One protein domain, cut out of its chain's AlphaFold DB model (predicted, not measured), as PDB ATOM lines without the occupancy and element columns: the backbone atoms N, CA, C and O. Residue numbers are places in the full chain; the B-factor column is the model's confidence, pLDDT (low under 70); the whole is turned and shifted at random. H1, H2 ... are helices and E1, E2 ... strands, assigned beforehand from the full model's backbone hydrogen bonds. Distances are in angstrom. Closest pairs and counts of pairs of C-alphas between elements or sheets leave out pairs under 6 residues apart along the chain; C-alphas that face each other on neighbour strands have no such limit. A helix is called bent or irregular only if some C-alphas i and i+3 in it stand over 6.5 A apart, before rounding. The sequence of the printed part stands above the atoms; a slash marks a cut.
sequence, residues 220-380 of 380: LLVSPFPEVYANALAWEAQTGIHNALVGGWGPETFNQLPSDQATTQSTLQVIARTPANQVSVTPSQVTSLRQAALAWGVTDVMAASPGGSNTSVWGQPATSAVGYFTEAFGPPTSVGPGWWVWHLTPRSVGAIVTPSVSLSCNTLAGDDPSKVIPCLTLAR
ATOM      1  N   LEU A 220      43.366  16.642  38.783       86.81
ATOM      2  CA  LEU A 220      43.476  17.933  38.123       86.81
ATOM      3  C   LEU A 220      44.935  18.247  37.775       86.81
ATOM      4  O   LEU A 220      45.802  18.335  38.647       86.81
ATOM      5  N   LEU A 221      45.197  18.480  36.491       87.44
ATOM      6  CA  LEU A 221      46.454  19.046  36.009       87.44
ATOM      7  C   LEU A 221      46.312  20.566  35.893       87.44
ATOM      8  O   LEU A 221      45.556  21.055  35.055       87.44
ATOM      9  N   VAL A 222      47.050  21.324  36.705       84.25
ATOM     10  CA  VAL A 222      46.965  22.795  36.723       84.25
ATOM     11  C   VAL A 222      48.213  23.433  36.122       84.25
ATOM     12  O   VAL A 222      49.326  22.971  36.356       84.25
ATOM     13  N   SER A 223      48.023  24.523  35.379       81.75
ATOM     14  CA  SER A 223      49.057  25.489  35.020       81.75
ATOM     15  C   SER A 223      48.742  26.859  35.646       81.75
ATOM     16  O   SER A 223      47.629  27.351  35.435       81.75
ATOM     17  N   PRO A 224      49.691  27.513  36.345       75.44
ATOM     18  CA  PRO A 224      51.089  27.105  36.539       75.44
ATOM     19  C   PRO A 224      51.258  25.774  37.288       75.44
ATOM     20  O   PRO A 224      50.503  25.467  38.210       75.44
ATOM     21  N   PHE A 225      52.226  24.963  36.844       74.31
ATOM     22  CA  PHE A 225      52.426  23.614  37.379       74.31
ATOM     23  C   PHE A 225      52.812  23.678  38.872       74.31
ATOM     24  O   PHE A 225      53.684  24.493  39.197       74.31
ATOM     25  N   PRO A 226      52.243  22.844  39.779       62.03
ATOM     26  CA  PRO A 226      52.290  23.022  41.247       62.03
ATOM     27  C   PRO A 226      53.663  23.006  41.956       62.03
ATOM     28  O   PRO A 226      53.746  22.987  43.188       62.03
ATOM     29  N   GLU A 227      54.746  23.051  41.195       59.34
ATOM     30  CA  GLU A 227      56.135  22.996  41.635       59.34
ATOM     31  C   GLU A 227      56.892  24.317  41.418       59.34
ATOM     32  O   GLU A 227      57.969  24.529  41.969       59.34
ATOM     33  N   VAL A 228      56.337  25.229  40.612       50.75
ATOM     34  CA  VAL A 228      57.020  26.432  40.112       50.75
ATOM     35  C   VAL A 228      56.390  27.707  40.677       50.75
ATOM     36  O   VAL A 228      56.224  28.679  39.964       50.75
ATOM     37  N   TYR A 229      56.080  27.765  41.972       51.28
ATOM     38  CA  TYR A 229      55.434  28.946  42.582       51.28
ATOM     39  C   TYR A 229      53.959  29.112  42.142       51.28
ATOM     40  O   TYR A 229      53.541  28.585  41.118       51.28
ATOM     41  N   ALA A 230      53.143  29.773  42.977       53.50
ATOM     42  CA  ALA A 230      51.704  29.996  42.738       53.50
ATOM     43  C   ALA A 230      50.867  28.720  42.505       53.50
ATOM     44  O   ALA A 230      49.975  28.661  41.660       53.50
ATOM     45  N   ASN A 231      51.193  27.668  43.244       65.00
ATOM     46  CA  ASN A 231      50.679  26.334  43.016       65.00
ATOM     47  C   ASN A 231      49.225  26.201  43.473       65.00
ATOM     48  O   ASN A 231      48.867  26.661  44.550       65.00
ATOM     49  N   ALA A 232      48.403  25.501  42.698       71.81
ATOM     50  CA  ALA A 232      47.027  25.151  43.058       71.81
ATOM     51  C   ALA A 232      46.867  24.598  44.494       71.81
ATOM     52  O   ALA A 232      45.812  24.754  45.091       71.81
ATOM     53  N   LEU A 233      47.930  24.055  45.096       71.81
ATOM     54  CA  LEU A 233      48.012  23.689  46.516       71.81
ATOM     55  C   LEU A 233      47.681  24.850  47.481       71.81
ATOM     56  O   LEU A 233      47.059  24.642  48.520       71.81
ATOM     57  N   ALA A 234      48.093  26.080  47.164       71.06
ATOM     58  CA  ALA A 234      47.736  27.266  47.942       71.06
ATOM     59  C   ALA A 234      46.249  27.611  47.786       71.06
ATOM     60  O   ALA A 234      45.596  27.984  48.759       71.06
ATOM     61  N   TRP A 235      45.696  27.432  46.585       76.75
ATOM     62  CA  TRP A 235      44.270  27.619  46.327       76.75
ATOM     63  C   TRP A 235      43.416  26.593  47.067       76.75
ATOM     64  O   TRP A 235      42.397  26.968  47.643       76.75
ATOM     65  N   GLU A 236      43.844  25.329  47.125       76.25
ATOM     66  CA  GLU A 236      43.208  24.295  47.952       76.25
ATOM     67  C   GLU A 236      43.195  24.696  49.426       76.25
ATOM     68  O   GLU A 236      42.156  24.634  50.080       76.25
ATOM     69  N   ALA A 237      44.327  25.188  49.938       73.25
ATOM     70  CA  ALA A 237      44.423  25.651  51.318       73.25
ATOM     71  C   ALA A 237      43.509  26.857  51.610       73.25
ATOM     72  O   ALA A 237      42.939  26.932  52.694       73.25
ATOM     73  N   GLN A 238      43.354  27.783  50.657       71.62
ATOM     74  CA  GLN A 238      42.489  28.963  50.794       71.62
ATOM     75  C   GLN A 238      40.995  28.636  50.680       71.62
ATOM     76  O   GLN A 238      40.168  29.280  51.321       71.62
ATOM     77  N   THR A 239      40.633  27.670  49.837       74.38
ATOM     78  CA  THR A 239      39.228  27.347  49.529       74.38
ATOM     79  C   THR A 239      38.684  26.186  50.347       74.38
ATOM     80  O   THR A 239      37.471  26.012  50.419       74.38
ATOM     81  N   GLY A 240      39.559  25.387  50.963       72.94
ATOM     82  CA  GLY A 240      39.180  24.122  51.590       72.94
ATOM     83  C   GLY A 240      38.761  23.053  50.574       72.94
ATOM     84  O   GLY A 240      38.099  22.086  50.942       72.94
ATOM     85  N   ILE A 241      39.105  23.236  49.298       75.94
ATOM     86  CA  ILE A 241      38.814  22.283  48.228       75.94
ATOM     87  C   ILE A 241      39.912  21.232  48.192       75.94
ATOM     88  O   ILE A 241      41.092  21.544  48.329       75.94
ATOM     89  N   HIS A 242      39.504  19.981  48.006       75.69
ATOM     90  CA  HIS A 242      40.394  18.832  47.955       75.69
ATOM     91  C   HIS A 242      40.267  18.164  46.587       75.69
ATOM     92  O   HIS A 242      39.379  17.336  46.377       75.69
ATOM     93  N   ASN A 243      41.141  18.545  45.659       79.44
ATOM     94  CA  ASN A 243      41.303  17.889  44.371       79.44
ATOM     95  C   ASN A 243      42.579  17.033  44.409       79.44
ATOM     96  O   ASN A 243      43.520  17.305  45.151       79.44
ATOM     97  N   ALA A 244      42.637  15.961  43.621       80.50
ATOM     98  CA  ALA A 244      43.895  15.241  43.459       80.50
ATOM     99  C   ALA A 244      44.740  15.992  42.422       80.50
ATOM    100  O   ALA A 244      44.499  15.888  41.224       80.50
ATOM    101  N   LEU A 245      45.694  16.811  42.862       79.88
ATOM    102  CA  LEU A 245      46.534  17.583  41.947       79.88
ATOM    103  C   LEU A 245      47.648  16.720  41.345       79.88
ATOM    104  O   LEU A 245      48.333  15.989  42.056       79.88
ATOM    105  N   VAL A 246      47.877  16.856  40.039       79.19
ATOM    106  CA  VAL A 246      49.064  16.290  39.385       79.19
ATOM    107  C   VAL A 246      50.292  17.121  39.750       79.19
ATOM    108  O   VAL A 246      50.339  18.327  39.493       79.19
ATOM    109  N   GLY A 247      51.314  16.458  40.291       73.75
ATOM    110  CA  GLY A 247      52.567  17.084  40.709       73.75
ATOM    111  C   GLY A 247      52.526  17.619  42.143       73.75
ATOM    112  O   GLY A 247      51.839  17.086  43.008       73.75
ATOM    113  N   GLY A 248      53.299  18.674  42.409       64.38
ATOM    114  CA  GLY A 248      53.481  19.221  43.757       64.38
ATOM    115  C   GLY A 248      54.671  18.605  44.496       64.38
ATOM    116  O   GLY A 248      55.492  17.909  43.908       64.38
ATOM    117  N   TRP A 249      54.793  18.888  45.796       57.97
ATOM    118  CA  TRP A 249      55.960  18.487  46.603       57.97
ATOM    119  C   TRP A 249      55.707  17.249  47.481       57.97
ATOM    120  O   TRP A 249      56.243  17.153  48.588       57.97
ATOM    121  N   GLY A 250      54.862  16.328  47.014       51.88
ATOM    122  CA  GLY A 250      54.612  15.049  47.683       51.88
ATOM    123  C   GLY A 250      55.833  14.111  47.665       51.88
ATOM    124  O   GLY A 250      56.834  14.391  47.001       51.88
ATOM    125  N   PRO A 251      55.779  12.980  48.393       42.31
ATOM    126  CA  PRO A 251      56.884  12.023  48.495       42.31
ATOM    127  C   PRO A 251      57.218  11.320  47.168       42.31
ATOM    128  O   PRO A 251      58.324  10.801  47.025       42.31
ATOM    129  N   GLU A 252      56.317  11.363  46.182       49.28
ATOM    130  CA  GLU A 252      56.491  10.824  44.821       49.28
ATOM    131  C   GLU A 252      57.438  11.668  43.946       49.28
ATOM    132  O   GLU A 252      57.234  11.848  42.749       49.28
ATOM    133  N   THR A 253      58.492  12.218  44.551       47.62
ATOM    134  CA  THR A 253      59.516  13.010  43.860       47.62
ATOM    135  C   THR A 253      60.032  12.300  42.600       47.62
ATOM    136  O   THR A 253      60.119  11.073  42.564       47.62
ATOM    137  N   PHE A 254      60.422  13.098  41.598       47.50
ATOM    138  CA  PHE A 254      60.882  12.750  40.239       47.50
ATOM    139  C   PHE A 254      61.592  11.409  40.017       47.50
ATOM    140  O   PHE A 254      61.516  10.849  38.927       47.50
ATOM    141  N   ASN A 255      62.314  10.911  41.016       45.72
ATOM    142  CA  ASN A 255      63.112   9.695  40.933       45.72
ATOM    143  C   ASN A 255      62.280   8.405  41.039       45.72
ATOM    144  O   ASN A 255      62.829   7.324  40.842       45.72
ATOM    145  N   GLN A 256      60.992   8.502  41.385       50.66
ATOM    146  CA  GLN A 256      60.091   7.350  41.521       50.66
ATOM    147  C   GLN A 256      59.089   7.219  40.371       50.66
ATOM    148  O   GLN A 256      58.457   6.172  40.227       50.66
ATOM    149  N   LEU A 257      58.965   8.250  39.533       60.34
ATOM    150  CA  LEU A 257      58.139   8.189  38.338       60.34
ATOM    151  C   LEU A 257      58.844   7.374  37.244       60.34
ATOM    152  O   LEU A 257      60.064   7.481  37.075       60.34
ATOM    153  N   PRO A 258      58.090   6.605  36.442       64.31
ATOM    154  CA  PRO A 258      58.575   6.096  35.166       64.31
ATOM    155  C   PRO A 258      59.231   7.218  34.334       64.31
ATOM    156  O   PRO A 258      58.777   8.366  34.346       64.31
ATOM    157  N   SER A 259      60.325   6.920  33.625       65.00
ATOM    158  CA  SER A 259      61.167   7.931  32.954       65.00
ATOM    159  C   SER A 259      60.414   8.812  31.941       65.00
ATOM    160  O   SER A 259      60.768   9.970  31.712       65.00
ATOM    161  N   ASP A 260      59.363   8.270  31.336       66.88
ATOM    162  CA  ASP A 260      58.438   8.944  30.422       66.88
ATOM    163  C   ASP A 260      57.537   9.968  31.140       66.88
ATOM    164  O   ASP A 260      57.323  11.080  30.642       66.88
ATOM    165  N   GLN A 261      57.083   9.652  32.352       68.50
ATOM    166  CA  GLN A 261      56.318  10.570  33.199       68.50
ATOM    167  C   GLN A 261      57.209  11.673  33.786       68.50
ATOM    168  O   GLN A 261      56.827  12.846  33.760       68.50
ATOM    169  N   ALA A 262      58.434  11.337  34.203       69.12
ATOM    170  CA  ALA A 262      59.418  12.317  34.672       69.12
ATOM    171  C   ALA A 262      59.773  13.357  33.585       69.12
ATOM    172  O   ALA A 262      59.896  14.550  33.865       69.12
ATOM    173  N   THR A 263      59.874  12.923  32.323       74.38
ATOM    174  CA  THR A 263      60.119  13.809  31.165       74.38
ATOM    175  C   THR A 263      58.932  14.736  30.882       74.38
ATOM    176  O   THR A 263      59.098  15.897  30.496       74.38
ATOM    177  N   THR A 264      57.709  14.249  31.088       79.00
ATOM    178  CA  THR A 264      56.503  15.071  30.935       79.00
ATOM    179  C   THR A 264      56.423  16.132  32.030       79.00
ATOM    180  O   THR A 264      56.165  17.299  31.735       79.00
ATOM    181  N   GLN A 265      56.709  15.760  33.279       75.94
ATOM    182  CA  GLN A 265      56.750  16.695  34.403       75.94
ATOM    183  C   GLN A 265      57.810  17.787  34.203       75.94
ATOM    184  O   GLN A 265      57.511  18.967  34.385       75.94
ATOM    185  N   SER A 266      59.017  17.433  33.747       75.19
ATOM    186  CA  SER A 266      60.053  18.430  33.442       75.19
ATOM    187  C   SER A 266      59.632  19.374  32.310       75.19
ATOM    188  O   SER A 266      59.860  20.580  32.396       75.19
ATOM    189  N   THR A 267      58.934  18.866  31.290       79.00
ATOM    190  CA  THR A 267      58.376  19.698  30.212       79.00
ATOM    191  C   THR A 267      57.325  20.675  30.748       79.00
ATOM    192  O   THR A 267      57.388  21.864  30.442       79.00
ATOM    193  N   LEU A 268      56.398  20.217  31.597       79.44
ATOM    194  CA  LEU A 268      55.385  21.074  32.228       79.44
ATOM    195  C   LEU A 268      56.014  22.171  33.098       79.44
ATOM    196  O   LEU A 268      55.543  23.307  33.092       79.44
ATOM    197  N   GLN A 269      57.114  21.871  33.789       75.00
ATOM    198  CA  GLN A 269      57.870  22.876  34.533       75.00
ATOM    199  C   GLN A 269      58.541  23.896  33.627       75.00
ATOM    200  O   GLN A 269      58.503  25.080  33.939       75.00
ATOM    201  N   VAL A 270      59.154  23.465  32.523       75.44
ATOM    202  CA  VAL A 270      59.749  24.389  31.550       75.44
ATOM    203  C   VAL A 270      58.672  25.314  30.993       75.44
ATOM    204  O   VAL A 270      58.858  26.524  30.991       75.44
ATOM    205  N   ILE A 271      57.504  24.784  30.628       75.00
ATOM    206  CA  ILE A 271      56.382  25.585  30.119       75.00
ATOM    207  C   ILE A 271      55.876  26.578  31.170       75.00
ATOM    208  O   ILE A 271      55.629  27.736  30.842       75.00
ATOM    209  N   ALA A 272      55.783  26.159  32.434       71.44
ATOM    210  CA  ALA A 272      55.433  27.051  33.537       71.44
ATOM    211  C   ALA A 272      56.511  28.120  33.804       71.44
ATOM    212  O   ALA A 272      56.201  29.171  34.365       71.44
ATOM    213  N   ARG A 273      57.774  27.858  33.420       67.06
ATOM    214  CA  ARG A 273      58.931  28.725  33.686       67.06
ATOM    215  C   ARG A 273      59.292  29.673  32.546       67.06
ATOM    216  O   ARG A 273      59.931  30.691  32.816       67.06
ATOM    217  N   THR A 274      58.923  29.349  31.313       67.31
ATOM    218  CA  THR A 274      59.434  30.000  30.105       67.31
ATOM    219  C   THR A 274      58.364  30.879  29.437       67.31
ATOM    220  O   THR A 274      57.231  30.428  29.263       67.31
ATOM    221  N   PRO A 275      58.701  32.121  29.035       65.56
ATOM    222  CA  PRO A 275      57.816  33.006  28.285       65.56
ATOM    223  C   PRO A 275      57.275  32.344  27.019       65.56
ATOM    224  O   PRO A 275      57.981  31.592  26.344       65.56
ATOM    225  N   ALA A 276      56.035  32.656  26.647       65.56
ATOM    226  CA  ALA A 276      55.349  31.953  25.564       65.56
ATOM    227  C   ALA A 276      56.009  32.072  24.185       65.56
ATOM    228  O   ALA A 276      55.888  31.159  23.373       65.56
ATOM    229  N   ASN A 277      56.763  33.143  23.936       62.88
ATOM    230  CA  ASN A 277      57.546  33.329  22.712       62.88
ATOM    231  C   ASN A 277      58.861  32.521  22.673       62.88
ATOM    232  O   ASN A 277      59.559  32.543  21.663       62.88
ATOM    233  N   GLN A 278      59.216  31.832  23.761       65.38
ATOM    234  CA  GLN A 278      60.441  31.034  23.899       65.38
ATOM    235  C   GLN A 278      60.166  29.541  24.121       65.38
ATOM    236  O   GLN A 278      61.095  28.735  24.103       65.38
ATOM    237  N   VAL A 279      58.904  29.152  24.321       69.19
ATOM    238  CA  VAL A 279      58.506  27.747  24.454       69.19
ATOM    239  C   VAL A 279      58.319  27.142  23.064       69.19
ATOM    240  O   VAL A 279      57.408  27.524  22.335       69.19
ATOM    241  N   SER A 280      59.147  26.156  22.718       68.94
ATOM    242  CA  SER A 280      58.930  25.281  21.561       68.94
ATOM    243  C   SER A 280      58.556  23.890  22.058       68.94
ATOM    244  O   SER A 280      59.338  23.258  22.768       68.94
ATOM    245  N   VAL A 281      57.353  23.438  21.710       72.25
ATOM    246  CA  VAL A 281      56.849  22.110  22.069       72.25
ATOM    247  C   VAL A 281      57.003  21.177  20.873       72.25
ATOM    248  O   VAL A 281      56.599  21.509  19.763       72.25
ATOM    249  N   THR A 282      57.566  19.989  21.073       81.25
ATOM    250  CA  THR A 282      57.661  18.968  20.023       81.25
ATOM    251  C   THR A 282      56.407  18.079  19.970       81.25
ATOM    252  O   THR A 282      55.755  17.850  20.990       81.25
ATOM    253  N   PRO A 283      56.094  17.445  18.822       81.19
ATOM    254  CA  PRO A 283      54.974  16.500  18.736       81.19
ATOM    255  C   PRO A 283      55.133  15.296  19.680       81.19
ATOM    256  O   PRO A 283      54.146  14.729  20.156       81.19
ATOM    257  N   SER A 284      56.381  14.908  19.974       82.62
ATOM    258  CA  SER A 284      56.682  13.869  20.959       82.62
ATOM    259  C   SER A 284      56.295  14.298  22.374       82.62
ATOM    260  O   SER A 284      55.654  13.515  23.063       82.62
ATOM    261  N   GLN A 285      56.578  15.542  22.777       85.38
ATOM    262  CA  GLN A 285      56.169  16.082  24.080       85.38
ATOM    263  C   GLN A 285      54.643  16.136  24.222       85.38
ATOM    264  O   GLN A 285      54.113  15.694  25.239       85.38
ATOM    265  N   VAL A 286      53.922  16.566  23.177       84.19
ATOM    266  CA  VAL A 286      52.445  16.545  23.152       84.19
ATOM    267  C   VAL A 286      51.905  15.125  23.345       84.19
ATOM    268  O   VAL A 286      50.952  14.903  24.094       84.19
ATOM    269  N   THR A 287      52.523  14.140  22.691       83.81
ATOM    270  CA  THR A 287      52.127  12.730  22.818       83.81
ATOM    271  C   THR A 287      52.413  12.193  24.221       83.81
ATOM    272  O   THR A 287      51.539  11.553  24.809       83.81
ATOM    273  N   SER A 288      53.584  12.502  24.786       84.50
ATOM    274  CA  SER A 288      53.947  12.148  26.162       84.50
ATOM    275  C   SER A 288      52.981  12.748  27.181       84.50
ATOM    276  O   SER A 288      52.534  12.034  28.072       84.50
ATOM    277  N   LEU A 289      52.562  14.009  27.008       86.75
ATOM    278  CA  LEU A 289      51.574  14.633  27.889       86.75
ATOM    279  C   LEU A 289      50.235  13.890  27.882       86.75
ATOM    280  O   LEU A 289      49.656  13.677  28.943       86.75
ATOM    281  N   ARG A 290      49.748  13.462  26.712       86.06
ATOM    282  CA  ARG A 290      48.502  12.680  26.625       86.06
ATOM    283  C   ARG A 290      48.620  11.346  27.355       86.06
ATOM    284  O   ARG A 290      47.716  10.972  28.096       86.06
ATOM    285  N   GLN A 291      49.726  10.634  27.145       84.38
ATOM    286  CA  GLN A 291      49.977   9.345  27.792       84.38
ATOM    287  C   GLN A 291      50.095   9.496  29.308       84.38
ATOM    288  O   GLN A 291      49.479   8.729  30.044       84.38
ATOM    289  N   ALA A 292      50.817  10.515  29.768       83.69
ATOM    290  CA  ALA A 292      50.955  10.822  31.181       83.69
ATOM    291  C   ALA A 292      49.610  11.208  31.809       83.69
ATOM    292  O   ALA A 292      49.253  10.662  32.843       83.69
ATOM    293  N   ALA A 293      48.814  12.063  31.157       86.06
ATOM    294  CA  ALA A 293      47.485  12.437  31.640       86.06
ATOM    295  C   ALA A 293      46.561  11.217  31.799       86.06
ATOM    296  O   ALA A 293      45.862  11.102  32.803       86.06
ATOM    297  N   LEU A 294      46.602  10.270  30.855       84.69
ATOM    298  CA  LEU A 294      45.871   9.005  30.969       84.69
ATOM    299  C   LEU A 294      46.404   8.127  32.109       84.69
ATOM    300  O   LEU A 294      45.613   7.575  32.868       84.69
ATOM    301  N   ALA A 295      47.726   8.004  32.244       80.88
ATOM    302  CA  ALA A 295      48.359   7.188  33.279       80.88
ATOM    303  C   ALA A 295      48.113   7.733  34.695       80.88
ATOM    304  O   ALA A 295      47.889   6.961  35.622       80.88
ATOM    305  N   TRP A 296      48.111   9.057  34.849       82.56
ATOM    306  CA  TRP A 296      47.790   9.749  36.097       82.56
ATOM    307  C   TRP A 296      46.283   9.797  36.382       82.56
ATOM    308  O   TRP A 296      45.884  10.190  37.472       82.56
ATOM    309  N   GLY A 297      45.436   9.406  35.421       82.56
ATOM    310  CA  GLY A 297      43.983   9.439  35.571       82.56
ATOM    311  C   GLY A 297      43.399  10.854  35.587       82.56
ATOM    312  O   GLY A 297      42.365  11.065  36.217       82.56
ATOM    313  N   VAL A 298      44.051  11.809  34.915       87.56
ATOM    314  CA  VAL A 298      43.623  13.214  34.840       87.56
ATOM    315  C   VAL A 298      42.212  13.306  34.271       87.56
ATOM    316  O   VAL A 298      41.950  12.861  33.153       87.56
ATOM    317  N   THR A 299      41.314  13.916  35.037       90.62
ATOM    318  CA  THR A 299      39.938  14.208  34.627       90.62
ATOM    319  C   THR A 299      39.822  15.608  34.049       90.62
ATOM    320  O   THR A 299      39.062  15.825  33.111       90.62
ATOM    321  N   ASP A 300      40.607  16.546  34.574       91.69
ATOM    322  CA  ASP A 300      40.510  17.957  34.236       91.69
ATOM    323  C   ASP A 300      41.902  18.558  34.047       91.69
ATOM    324  O   ASP A 300      42.834  18.291  34.809       91.69
ATOM    325  N   VAL A 301      42.042  19.407  33.034       91.19
ATOM    326  CA  VAL A 301      43.220  20.259  32.854       91.19
ATOM    327  C   VAL A 301      42.773  21.700  32.987       91.19
ATOM    328  O   VAL A 301      41.764  22.082  32.402       91.19
ATOM    329  N   MET A 302      43.518  22.511  33.727       88.56
ATOM    330  CA  MET A 302      43.210  23.918  33.937       88.56
ATOM    331  C   MET A 302      44.447  24.775  33.688       88.56
ATOM    332  O   MET A 302      45.504  24.531  34.258       88.56
ATOM    333  N   ALA A 303      44.304  25.828  32.891       86.69
ATOM    334  CA  ALA A 303      45.285  26.901  32.794       86.69
ATOM    335  C   ALA A 303      44.694  28.178  33.397       86.69
ATOM    336  O   ALA A 303      43.583  28.571  33.042       86.69
ATOM    337  N   ALA A 304      45.431  28.830  34.291       80.44
ATOM    338  CA  ALA A 304      45.062  30.106  34.895       80.44
ATOM    339  C   ALA A 304      45.978  31.225  34.385       80.44
ATOM    340  O   ALA A 304      47.195  31.055  34.327       80.44
ATOM    341  N   SER A 305      45.401  32.373  34.022       71.44
ATOM    342  CA  SER A 305      46.152  33.564  33.609       71.44
ATOM    343  C   SER A 305      46.770  34.253  34.824       71.44
ATOM    344  O   SER A 305      46.034  34.585  35.755       71.44
ATOM    345  N   PRO A 306      48.084  34.530  34.813       56.03
ATOM    346  CA  PRO A 306      48.663  35.517  35.705       56.03
ATOM    347  C   PRO A 306      48.303  36.903  35.161       56.03
ATOM    348  O   PRO A 306      48.746  37.282  34.081       56.03
ATOM    349  N   GLY A 307      47.456  37.644  35.873       48.69
ATOM    350  CA  GLY A 307      47.090  39.013  35.489       48.69
ATOM    351  C   GLY A 307      45.687  39.466  35.886       48.69
ATOM    352  O   GLY A 307      45.358  40.636  35.696       48.69
ATOM    353  N   GLY A 308      44.858  38.599  36.477       44.91
ATOM    354  CA  GLY A 308      43.727  39.100  37.257       44.91
ATOM    355  C   GLY A 308      44.261  39.920  38.432       44.91
ATOM    356  O   GLY A 308      45.339  39.615  38.944       44.91
ATOM    357  N   SER A 309      43.506  40.915  38.913       39.31
ATOM    358  CA  SER A 309      43.881  41.725  40.091       39.31
ATOM    359  C   SER A 309      44.255  40.885  41.324       39.31
ATOM    360  O   SER A 309      44.828  41.410  42.271       39.31
ATOM    361  N   ASN A 310      43.905  39.592  41.297       40.44
ATOM    362  CA  ASN A 310      43.988  38.645  42.387       40.44
ATOM    363  C   ASN A 310      44.636  37.306  41.966       40.44
ATOM    364  O   ASN A 310      44.368  36.291  42.590       40.44
ATOM    365  N   THR A 311      45.444  37.211  40.912       45.34
ATOM    366  CA  THR A 311      46.226  35.979  40.659       45.34
ATOM    367  C   THR A 311      47.664  36.235  41.068       45.34
ATOM    368  O   THR A 311      48.237  37.232  40.635       45.34
ATOM    369  N   SER A 312      48.227  35.373  41.916       45.53
ATOM    370  CA  SER A 312      49.611  35.470  42.396       45.53
ATOM    371  C   SER A 312      50.562  35.807  41.247       45.53
ATOM    372  O   SER A 312      50.574  35.117  40.229       45.53
ATOM    373  N   VAL A 313      51.352  36.865  41.436       42.44
ATOM    374  CA  VAL A 313      52.185  37.569  40.434       42.44
ATOM    375  C   VAL A 313      53.291  36.682  39.821       42.44
ATOM    376  O   VAL A 313      54.040  37.100  38.944       42.44
ATOM    377  N   TRP A 314      53.395  35.429  40.259       45.72
ATOM    378  CA  TRP A 314      54.505  34.527  39.989       45.72
ATOM    379  C   TRP A 314      54.051  33.342  39.132       45.72
ATOM    380  O   TRP A 314      53.722  32.278  39.644       45.72
ATOM    381  N   GLY A 315      54.031  33.547  37.815       50.84
ATOM    382  CA  GLY A 315      53.798  32.534  36.782       50.84
ATOM    383  C   GLY A 315      53.907  33.176  35.396       50.84
ATOM    384  O   GLY A 315      53.525  34.333  35.234       50.84
ATOM    385  N   GLN A 316      54.472  32.478  34.406       57.28
ATOM    386  CA  GLN A 316      54.504  32.979  33.019       57.28
ATOM    387  C   GLN A 316      53.087  33.066  32.436       57.28
ATOM    388  O   GLN A 316      52.200  32.351  32.916       57.28
ATOM    389  N   PRO A 317      52.850  33.912  31.410       59.38
ATOM    390  CA  PRO A 317      51.528  34.067  30.821       59.38
ATOM    391  C   PRO A 317      50.927  32.709  30.451       59.38
ATOM    392  O   PRO A 317      51.601  31.853  29.876       59.38
ATOM    393  N   ALA A 318      49.632  32.526  30.728       67.69
ATOM    394  CA  ALA A 318      48.909  31.285  30.430       67.69
ATOM    395  C   ALA A 318      48.938  30.891  28.947       67.69
ATOM    396  O   ALA A 318      48.542  29.781  28.614       67.69
ATOM    397  N   THR A 319      49.391  31.770  28.052       71.88
ATOM    398  CA  THR A 319      49.413  31.553  26.605       71.88
ATOM    399  C   THR A 319      50.224  30.321  26.198       71.88
ATOM    400  O   THR A 319      49.732  29.530  25.396       71.88
ATOM    401  N   SER A 320      51.398  30.076  26.798       74.50
ATOM    402  CA  SER A 320      52.220  28.887  26.503       74.50
ATOM    403  C   SER A 320      51.526  27.585  26.903       74.50
ATOM    404  O   SER A 320      51.463  26.636  26.119       74.50
ATOM    405  N   ALA A 321      50.955  27.558  28.108       80.50
ATOM    406  CA  ALA A 321      50.236  26.409  28.641       80.50
ATOM    407  C   ALA A 321      48.921  26.155  27.896       80.50
ATOM    408  O   ALA A 321      48.623  25.015  27.557       80.50
ATOM    409  N   VAL A 322      48.160  27.210  27.584       82.88
ATOM    410  CA  VAL A 322      46.920  27.120  26.801       82.88
ATOM    411  C   VAL A 322      47.214  26.564  25.414       82.88
ATOM    412  O   VAL A 322      46.495  25.670  24.976       82.88
ATOM    413  N   GLY A 323      48.271  27.034  24.745       79.62
ATOM    414  CA  GLY A 323      48.707  26.477  23.467       79.62
ATOM    415  C   GLY A 323      49.023  24.986  23.587       79.62
ATOM    416  O   GLY A 323      48.401  24.170  22.910       79.62
ATOM    417  N   TYR A 324      49.891  24.620  24.534       83.75
ATOM    418  CA  TYR A 324      50.307  23.233  24.744       83.75
ATOM    419  C   TYR A 324      49.147  22.281  25.071       83.75
ATOM    420  O   TYR A 324      49.014  21.213  24.472       83.75
ATOM    421  N   PHE A 325      48.260  22.675  25.988       87.38
ATOM    422  CA  PHE A 325      47.069  21.900  26.328       87.38
ATOM    423  C   PHE A 325      46.080  21.845  25.169       87.38
ATOM    424  O   PHE A 325      45.456  20.807  24.958       87.38
ATOM    425  N   THR A 326      45.985  22.904  24.363       83.81
ATOM    426  CA  THR A 326      45.126  22.901  23.177       83.81
ATOM    427  C   THR A 326      45.631  21.935  22.109       83.81
ATOM    428  O   THR A 326      44.833  21.222  21.491       83.81
ATOM    429  N   GLU A 327      46.946  21.859  21.899       81.25
ATOM    430  CA  GLU A 327      47.561  20.857  21.024       81.25
ATOM    431  C   GLU A 327      47.342  19.432  21.548       81.25
ATOM    432  O   GLU A 327      46.996  18.523  20.786       81.25
ATOM    433  N   ALA A 328      47.488  19.221  22.857       85.06
ATOM    434  CA  ALA A 328      47.306  17.912  23.471       85.06
ATOM    435  C   ALA A 328      45.839  17.454  23.459       85.06
ATOM    436  O   ALA A 328      45.545  16.345  23.011       85.06
ATOM    437  N   PHE A 329      44.905  18.291  23.890       86.12
ATOM    438  CA  PHE A 329      43.548  17.860  24.238       86.12
ATOM    439  C   PHE A 329      42.454  18.446  23.342       86.12
ATOM    440  O   PHE A 329      41.306  18.018  23.422       86.12
ATOM    441  N   GLY A 330      42.795  19.363  22.434       82.31
ATOM    442  CA  GLY A 330      41.814  20.099  21.635       82.31
ATOM    443  C   GLY A 330      41.441  21.447  22.261       82.31
ATOM    444  O   GLY A 330      42.069  21.858  23.228       82.31
ATOM    445  N   PRO A 331      40.468  22.187  21.704       82.50
ATOM    446  CA  PRO A 331      40.040  23.450  22.306       82.50
ATOM    447  C   PRO A 331      39.514  23.228  23.737       82.50
ATOM    448  O   PRO A 331      38.976  22.152  24.020       82.50
ATOM    449  N   PRO A 332      39.648  24.217  24.638       84.94
ATOM    450  CA  PRO A 332      39.109  24.109  25.989       84.94
ATOM    451  C   PRO A 332      37.593  23.925  25.957       84.94
ATOM    452  O   PRO A 332      36.887  24.543  25.159       84.94
ATOM    453  N   THR A 333      37.092  23.081  26.854       88.19
ATOM    454  CA  THR A 333      35.660  22.815  27.031       88.19
ATOM    455  C   THR A 333      34.958  23.945  27.769       88.19
ATOM    456  O   THR A 333      33.746  24.107  27.649       88.19
ATOM    457  N   SER A 334      35.691  24.719  28.568       87.12
ATOM    458  CA  SER A 334      35.150  25.858  29.306       87.12
ATOM    459  C   SER A 334      36.182  26.971  29.418       87.12
ATOM    460  O   SER A 334      37.368  26.723  29.633       87.12
ATOM    461  N   VAL A 335      35.718  28.208  29.258       86.25
ATOM    462  CA  VAL A 335      36.547  29.413  29.307       86.25
ATOM    463  C   VAL A 335      35.844  30.443  30.174       86.25
ATOM    464  O   VAL A 335      34.646  30.677  30.008       86.25
ATOM    465  N   GLY A 336      36.587  31.074  31.075       83.06
ATOM    466  CA  GLY A 336      36.087  32.166  31.894       83.06
ATOM    467  C   GLY A 336      37.141  33.245  32.125       83.06
ATOM    468  O   GLY A 336      38.243  33.177  31.576       83.06
ATOM    469  N   PRO A 337      36.812  34.275  32.922       79.06
ATOM    470  CA  PRO A 337      37.732  35.369  33.200       79.06
ATOM    471  C   PRO A 337      39.007  34.857  33.884       79.06
ATOM    472  O   PRO A 337      38.995  34.506  35.063       79.06
ATOM    473  N   GLY A 338      40.105  34.803  33.126       76.44
ATOM    474  CA  GLY A 338      41.420  34.393  33.621       76.44
ATOM    475  C   GLY A 338      41.632  32.883  33.767       76.44
ATOM    476  O   GLY A 338      42.589  32.493  34.434       76.44
ATOM    477  N   TRP A 339      40.790  32.031  33.171       85.50
ATOM    478  CA  TRP A 339      40.990  30.578  33.205       85.50
ATOM    479  C   TRP A 339      40.431  29.840  31.978       85.50
ATOM    480  O   TRP A 339      39.446  30.256  31.364       85.50
ATOM    481  N   TRP A 340      41.054  28.702  31.663       89.25
ATOM    482  CA  TRP A 340      40.680  27.768  30.595       89.25
ATOM    483  C   TRP A 340      40.709  26.348  31.138       89.25
ATOM    484  O   TRP A 340      41.651  25.988  31.844       89.25
ATOM    485  N   VAL A 341      39.694  25.554  30.810       91.56
ATOM    486  CA  VAL A 341      39.530  24.190  31.319       91.56
ATOM    487  C   VAL A 341      39.266  23.221  30.174       91.56
ATOM    488  O   VAL A 341      38.485  23.519  29.268       91.56
ATOM    489  N   TRP A 342      39.894  22.049  30.249       92.56
ATOM    490  CA  TRP A 342      39.644  20.891  29.401       92.56
ATOM    491  C   TRP A 342      39.135  19.742  30.267       92.56
ATOM    492  O   TRP A 342      39.880  19.212  31.090       92.56
ATOM    493  N   HIS A 343      37.889  19.333  30.050       91.69
ATOM    494  CA  HIS A 343      37.353  18.098  30.612       91.69
ATOM    495  C   HIS A 343      37.824  16.924  29.758       91.69
ATOM    496  O   HIS A 343      37.451  16.796  28.586       91.69
ATOM    497  N   LEU A 344      38.676  16.078  30.332       88.56
ATOM    498  CA  LEU A 344      39.221  14.923  29.641       88.56
ATOM    499  C   LEU A 344      38.236  13.761  29.703       88.56
ATOM    500  O   LEU A 344      37.621  13.457  30.723       88.56
ATOM    501  N   THR A 345      38.109  13.070  28.577       79.19
ATOM    502  CA  THR A 345      37.433  11.774  28.502       79.19
ATOM    503  C   THR A 345      38.444  10.751  27.996       79.19
ATOM    504  O   THR A 345      39.411  11.128  27.338       79.19
ATOM    505  N   PRO A 346      38.242   9.437  28.182       63.62
ATOM    506  CA  PRO A 346      39.163   8.426  27.645       63.62
ATOM    507  C   PRO A 346      39.407   8.513  26.119       63.62
ATOM    508  O   PRO A 346      40.297   7.849  25.598       63.62
ATOM    509  N   ARG A 347      38.612   9.315  25.389       58.69
ATOM    510  CA  ARG A 347      38.727   9.582  23.948       58.69
ATOM    511  C   ARG A 347      39.143  11.013  23.589       58.69
ATOM    512  O   ARG A 347      39.151  11.329  22.402       58.69
ATOM    513  N   SER A 348      39.468  11.888  24.543       60.12
ATOM    514  CA  SER A 348      39.899  13.259  24.237       60.12
ATOM    515  C   SER A 348      41.296  13.256  23.606       60.12
ATOM    516  O   SER A 348      42.309  13.378  24.289       60.12
ATOM    517  N   VAL A 349      41.341  13.079  22.285       55.72
ATOM    518  CA  VAL A 349      42.541  13.199  21.454       55.72
ATOM    519  C   VAL A 349      42.364  14.437  20.581       55.72
ATOM    520  O   VAL A 349      41.518  14.458  19.688       55.72
ATOM    521  N   GLY A 350      43.144  15.488  20.845       56.28
ATOM    522  CA  GLY A 350      43.177  16.667  19.982       56.28
ATOM    523  C   GLY A 350      43.850  16.367  18.636       56.28
ATOM    524  O   GLY A 350      44.808  15.591  18.570       56.28
ATOM    525  N   ALA A 351      43.385  17.010  17.560       55.66
ATOM    526  CA  ALA A 351      44.126  17.045  16.300       55.66
ATOM    527  C   ALA A 351      45.523  17.638  16.545       55.66
ATOM    528  O   ALA A 351      45.653  18.657  17.228       55.66
ATOM    529  N   ILE A 352      46.561  16.977  16.024       56.28
ATOM    530  CA  ILE A 352      47.948  17.430  16.164       56.28
ATOM    531  C   ILE A 352      48.097  18.708  15.337       56.28
ATOM    532  O   ILE A 352      48.047  18.661  14.111       56.28
ATOM    533  N   VAL A 353      48.265  19.840  16.013       58.41
ATOM    534  CA  VAL A 353      48.716  21.081  15.378       58.41
ATOM    535  C   VAL A 353      50.238  21.002  15.256       58.41
ATOM    536  O   VAL A 353      50.902  20.379  16.085       58.41
ATOM    537  N   THR A 354      50.804  21.544  14.179       64.44
ATOM    538  CA  THR A 354      52.259  21.545  14.015       64.44
ATOM    539  C   THR A 354      52.904  22.540  14.991       64.44
ATOM    540  O   THR A 354      52.392  23.650  15.153       64.44
ATOM    541  N   PRO A 355      54.072  22.214  15.579       63.03
ATOM    542  CA  PRO A 355      54.780  23.089  16.522       63.03
ATOM    543  C   PRO A 355      54.995  24.525  16.031       63.03
ATOM    544  O   PRO A 355      54.957  25.480  16.805       63.03
ATOM    545  N   SER A 356      55.220  24.689  14.724       63.25
ATOM    546  CA  SER A 356      55.405  25.990  14.083       63.25
ATOM    547  C   SER A 356      54.143  26.847  14.137       63.25
ATOM    548  O   SER A 356      54.233  28.045  14.387       63.25
ATOM    549  N   VAL A 357      52.969  26.241  13.961       69.56
ATOM    550  CA  VAL A 357      51.679  26.926  14.043       69.56
ATOM    551  C   VAL A 357      51.384  27.349  15.478       69.56
ATOM    552  O   VAL A 357      50.993  28.495  15.690       69.56
ATOM    553  N   SER A 358      51.629  26.493  16.477       66.62
ATOM    554  CA  SER A 358      51.438  26.902  17.874       66.62
ATOM    555  C   SER A 358      52.401  27.998  18.296       66.62
ATOM    556  O   SER A 358      51.978  28.937  18.968       66.62
ATOM    557  N   LEU A 359      53.670  27.947  17.882       68.19
ATOM    558  CA  LEU A 359      54.613  29.027  18.170       68.19
ATOM    559  C   LEU A 359      54.162  30.349  17.531       68.19
ATOM    560  O   LEU A 359      54.179  31.386  18.195       68.19
ATOM    561  N   SER A 360      53.703  30.325  16.274       72.81
ATOM    562  CA  SER A 360      53.163  31.513  15.603       72.81
ATOM    563  C   SER A 360      51.907  32.047  16.296       72.81
ATOM    564  O   SER A 360      51.814  33.252  16.517       72.81
ATOM    565  N   CYS A 361      50.978  31.178  16.705       74.69
ATOM    566  CA  CYS A 361      49.763  31.581  17.412       74.69
ATOM    567  C   CYS A 361      50.045  32.150  18.808       74.69
ATOM    568  O   CYS A 361      49.470  33.174  19.171       74.69
ATOM    569  N   ASN A 362      50.970  31.550  19.559       70.19
ATOM    570  CA  ASN A 362      51.418  32.071  20.852       70.19
ATOM    571  C   ASN A 362      52.113  33.433  20.691       70.19
ATOM    572  O   ASN A 362      51.866  34.351  21.467       70.19
ATOM    573  N   THR A 363      52.925  33.593  19.641       73.06
ATOM    574  CA  THR A 363      53.596  34.867  19.331       73.06
ATOM    575  C   THR A 363      52.594  35.958  18.937       73.06
ATOM    576  O   THR A 363      52.722  37.094  19.383       73.06
ATOM    577  N   LEU A 364      51.574  35.622  18.138       76.00
ATOM    578  CA  LEU A 364      50.499  36.545  17.745       76.00
ATOM    579  C   LEU A 364      49.608  36.947  18.925       76.00
ATOM    580  O   LEU A 364      49.121  38.076  18.982       76.00
ATOM    581  N   ALA A 365      49.377  36.023  19.853       71.06
ATOM    582  CA  ALA A 365      48.575  36.268  21.039       71.06
ATOM    583  C   ALA A 365      49.271  37.194  22.047       71.06
ATOM    584  O   ALA A 365      48.591  37.940  22.756       71.06
ATOM    585  N   GLY A 366      50.608  37.177  22.096       71.50
ATOM    586  CA  GLY A 366      51.378  37.884  23.118       71.50
ATOM    587  C   GLY A 366      50.987  37.394  24.513       71.50
ATOM    588  O   GLY A 366      51.039  36.196  24.790       71.50
ATOM    589  N   ASP A 367      50.535  38.319  25.361       65.56
ATOM    590  CA  ASP A 367      50.063  38.023  26.721       65.56
ATOM    591  C   ASP A 367      48.555  37.727  26.796       65.56
ATOM    592  O   ASP A 367      48.035  37.486  27.883       65.56
ATOM    593  N   ASP A 368      47.836  37.739  25.664       70.69
ATOM    594  CA  ASP A 368      46.384  37.542  25.616       70.69
ATOM    595  C   ASP A 368      45.999  36.109  25.180       70.69
ATOM    596  O   ASP A 368      45.832  35.832  23.986       70.69
ATOM    597  N   PRO A 369      45.801  35.175  26.129       68.06
ATOM    598  CA  PRO A 369      45.431  33.782  25.849       68.06
ATOM    599  C   PRO A 369      44.107  33.613  25.104       68.06
ATOM    600  O   PRO A 369      43.911  32.584  24.455       68.06
ATOM    601  N   SER A 370      43.219  34.614  25.119       71.94
ATOM    602  CA  SER A 370      41.970  34.549  24.356       71.94
ATOM    603  C   SER A 370      42.201  34.543  22.838       71.94
ATOM    604  O   SER A 370      41.362  34.039  22.095       71.94
ATOM    605  N   LYS A 371      43.363  35.026  22.372       76.94
ATOM    606  CA  LYS A 371      43.754  35.055  20.952       76.94
ATOM    607  C   LYS A 371      44.407  33.761  20.466       76.94
ATOM    608  O   LYS A 371      44.409  33.499  19.262       76.94
ATOM    609  N   VAL A 372      44.923  32.934  21.379       73.88
ATOM    610  CA  VAL A 372      45.586  31.661  21.043       73.88
ATOM    611  C   VAL A 372      44.577  30.674  20.451       73.88
ATOM    612  O   VAL A 372      44.830  30.071  19.409       73.88
ATOM    613  N   ILE A 373      43.404  30.543  21.076       72.06
ATOM    614  CA  ILE A 373      42.402  29.532  20.706       72.06
ATOM    615  C   ILE A 373      41.819  29.775  19.303       72.06
ATOM    616  O   ILE A 373      41.820  28.829  18.512       72.06
ATOM    617  N   PRO A 374      41.376  30.994  18.926       78.88
ATOM    618  CA  PRO A 374      40.917  31.264  17.564       78.88
ATOM    619  C   PRO A 374      42.003  30.998  16.517       78.88
ATOM    620  O   PRO A 374      41.712  30.408  15.482       78.88
ATOM    621  N   CYS A 375      43.259  31.360  16.805       77.69
ATOM    622  CA  CYS A 375      44.380  31.119  15.898       77.69
ATOM    623  C   CYS A 375      44.635  29.618  15.685       77.69
ATOM    624  O   CYS A 375      44.712  29.158  14.547       77.69
ATOM    625  N   LEU A 376      44.684  28.835  16.769       72.38
ATOM    626  CA  LEU A 376      44.859  27.382  16.698       72.38
ATOM    627  C   LEU A 376      43.669  26.674  16.044       72.38
ATOM    628  O   LEU A 376      43.848  25.632  15.423       72.38
ATOM    629  N   THR A 377      42.464  27.226  16.184       72.94
ATOM    630  CA  THR A 377      41.256  26.673  15.559       72.94
ATOM    631  C   THR A 377      41.252  26.916  14.050       72.94
ATOM    632  O   THR A 377      40.856  26.029  13.311       72.94
ATOM    633  N   LEU A 378      41.722  28.083  13.592       76.00
ATOM    634  CA  LEU A 378      41.822  28.424  12.166       76.00
ATOM    635  C   LEU A 378      42.931  27.667  11.428       76.00
ATOM    636  O   LEU A 378      42.891  27.566  10.205       76.00
ATOM    637  N   ALA A 379      43.941  27.195  12.153       67.50
ATOM    638  CA  ALA A 379      45.088  26.508  11.572       67.50
ATOM    639  C   ALA A 379      44.948  24.974  11.534       67.50
ATOM    640  O   ALA A 379      45.863  24.294  11.062       67.50
ATOM    641  N   ARG A 380      43.833  24.440  12.047       64.75
ATOM    642  CA  ARG A 380      43.402  23.046  11.881       64.75
ATOM    643  C   ARG A 380      42.518  22.926  10.653       64.75
ATOM    644  O   ARG A 380      42.636  21.878   9.983       64.75
TER     645      ARG A 380
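What this domain is: This is residues 220 to 380 of the 380 residues of the protein "Unannotated protein" of freshwater metagenome (UniProt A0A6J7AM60). A small four-stranded sheet has helix H4 packed over one face, along E2, and four more helices, H2, H3, H5 and H6, gather round H4, H2 reaching it only at one end. H1 sits away from the other helices and only grazes the sheet. The printed part has 161 residues, with six named helices and four named strands in the order E1 H1 H2 H3 E2 H4 E3 E4 H5 H6; the mixed sheet runs E1 E2 E4 E3. The class is mixed, helices and strands; the whole is compact, with a radius of gyration of the C-alphas of 14.6 A, and rounded, spanning 41 by 37 by 28 A.

Where its parts are: E1, residues 220 to 223, begins at C-alpha (43.476, 17.933, 38.123). H1 is residues 232 to 239. H2, residues 259 to 273, is 20.9 A long, and H3, residues 283 to 295, is 18.5 A. E2, residues 300 to 304, spans 13.0 A. H4, residues 319 to 329, spans 15.1 A from C-alpha 319 at (49.413, 31.553, 26.605). E3 is residues 334 to 336, and E4, residues 339 to 343, spans 13.3 A. H5, residues 355 to 365, is 15.3 A long. H6, residues 369 to 378, is 15.1 A long and ends at C-alpha (41.822, 28.424, 12.166); it is neither bent nor irregular, but only just, with C-alphas 370 and 373 6.2 A apart.

How they stand to each other: E1 and E2 are parallel, with N 223 and O 302 at 2.8 A; with H1, H2 and H3 between, they form a strand-helix-strand unit. E2 and E4 are antiparallel, with N 301 and O 342 at 2.9 A. E3 and E4 form a hairpin, with N 341 and O 334 at 2.9 A. E2, H4 and E3 form a split strand-helix-strand unit, E4 lying between its strands, with a right-handed crossover. H4 is on one face of the sheet, giving two layers, at a height over the sheet of 9.4 A. H4 is the hub, touching four helices. H6 touches it at a steep tilt of 41 degrees, closest at the C-alphas of Thr 319 and Pro 369, 4.6 A. H5 touches it at C-alphas 362 and 319, 6.1 A. H3 touches it with residues 286 to 290 alone, C-alphas 286 and 328 being closest at 5.3 A. H2 and H4 touch only at their ends, closest at C-alphas 271 and 321, 6.4 A. In H1 to H5 every O i to N i+4 pair is within hydrogen-bond range; in H6, 4 of 6.

The domain as a whole: The C-alphas farthest apart, of Pro 251 and Leu 378, are 42.6 A apart. The printed part has no cut. The links H1 to H2, E2 to H4 and E4 to H5 are long. Mean pLDDT of the printed part is 71.8; 60 residues are under 70, among them 248 to 262, 306 to 318 and 346 to 359.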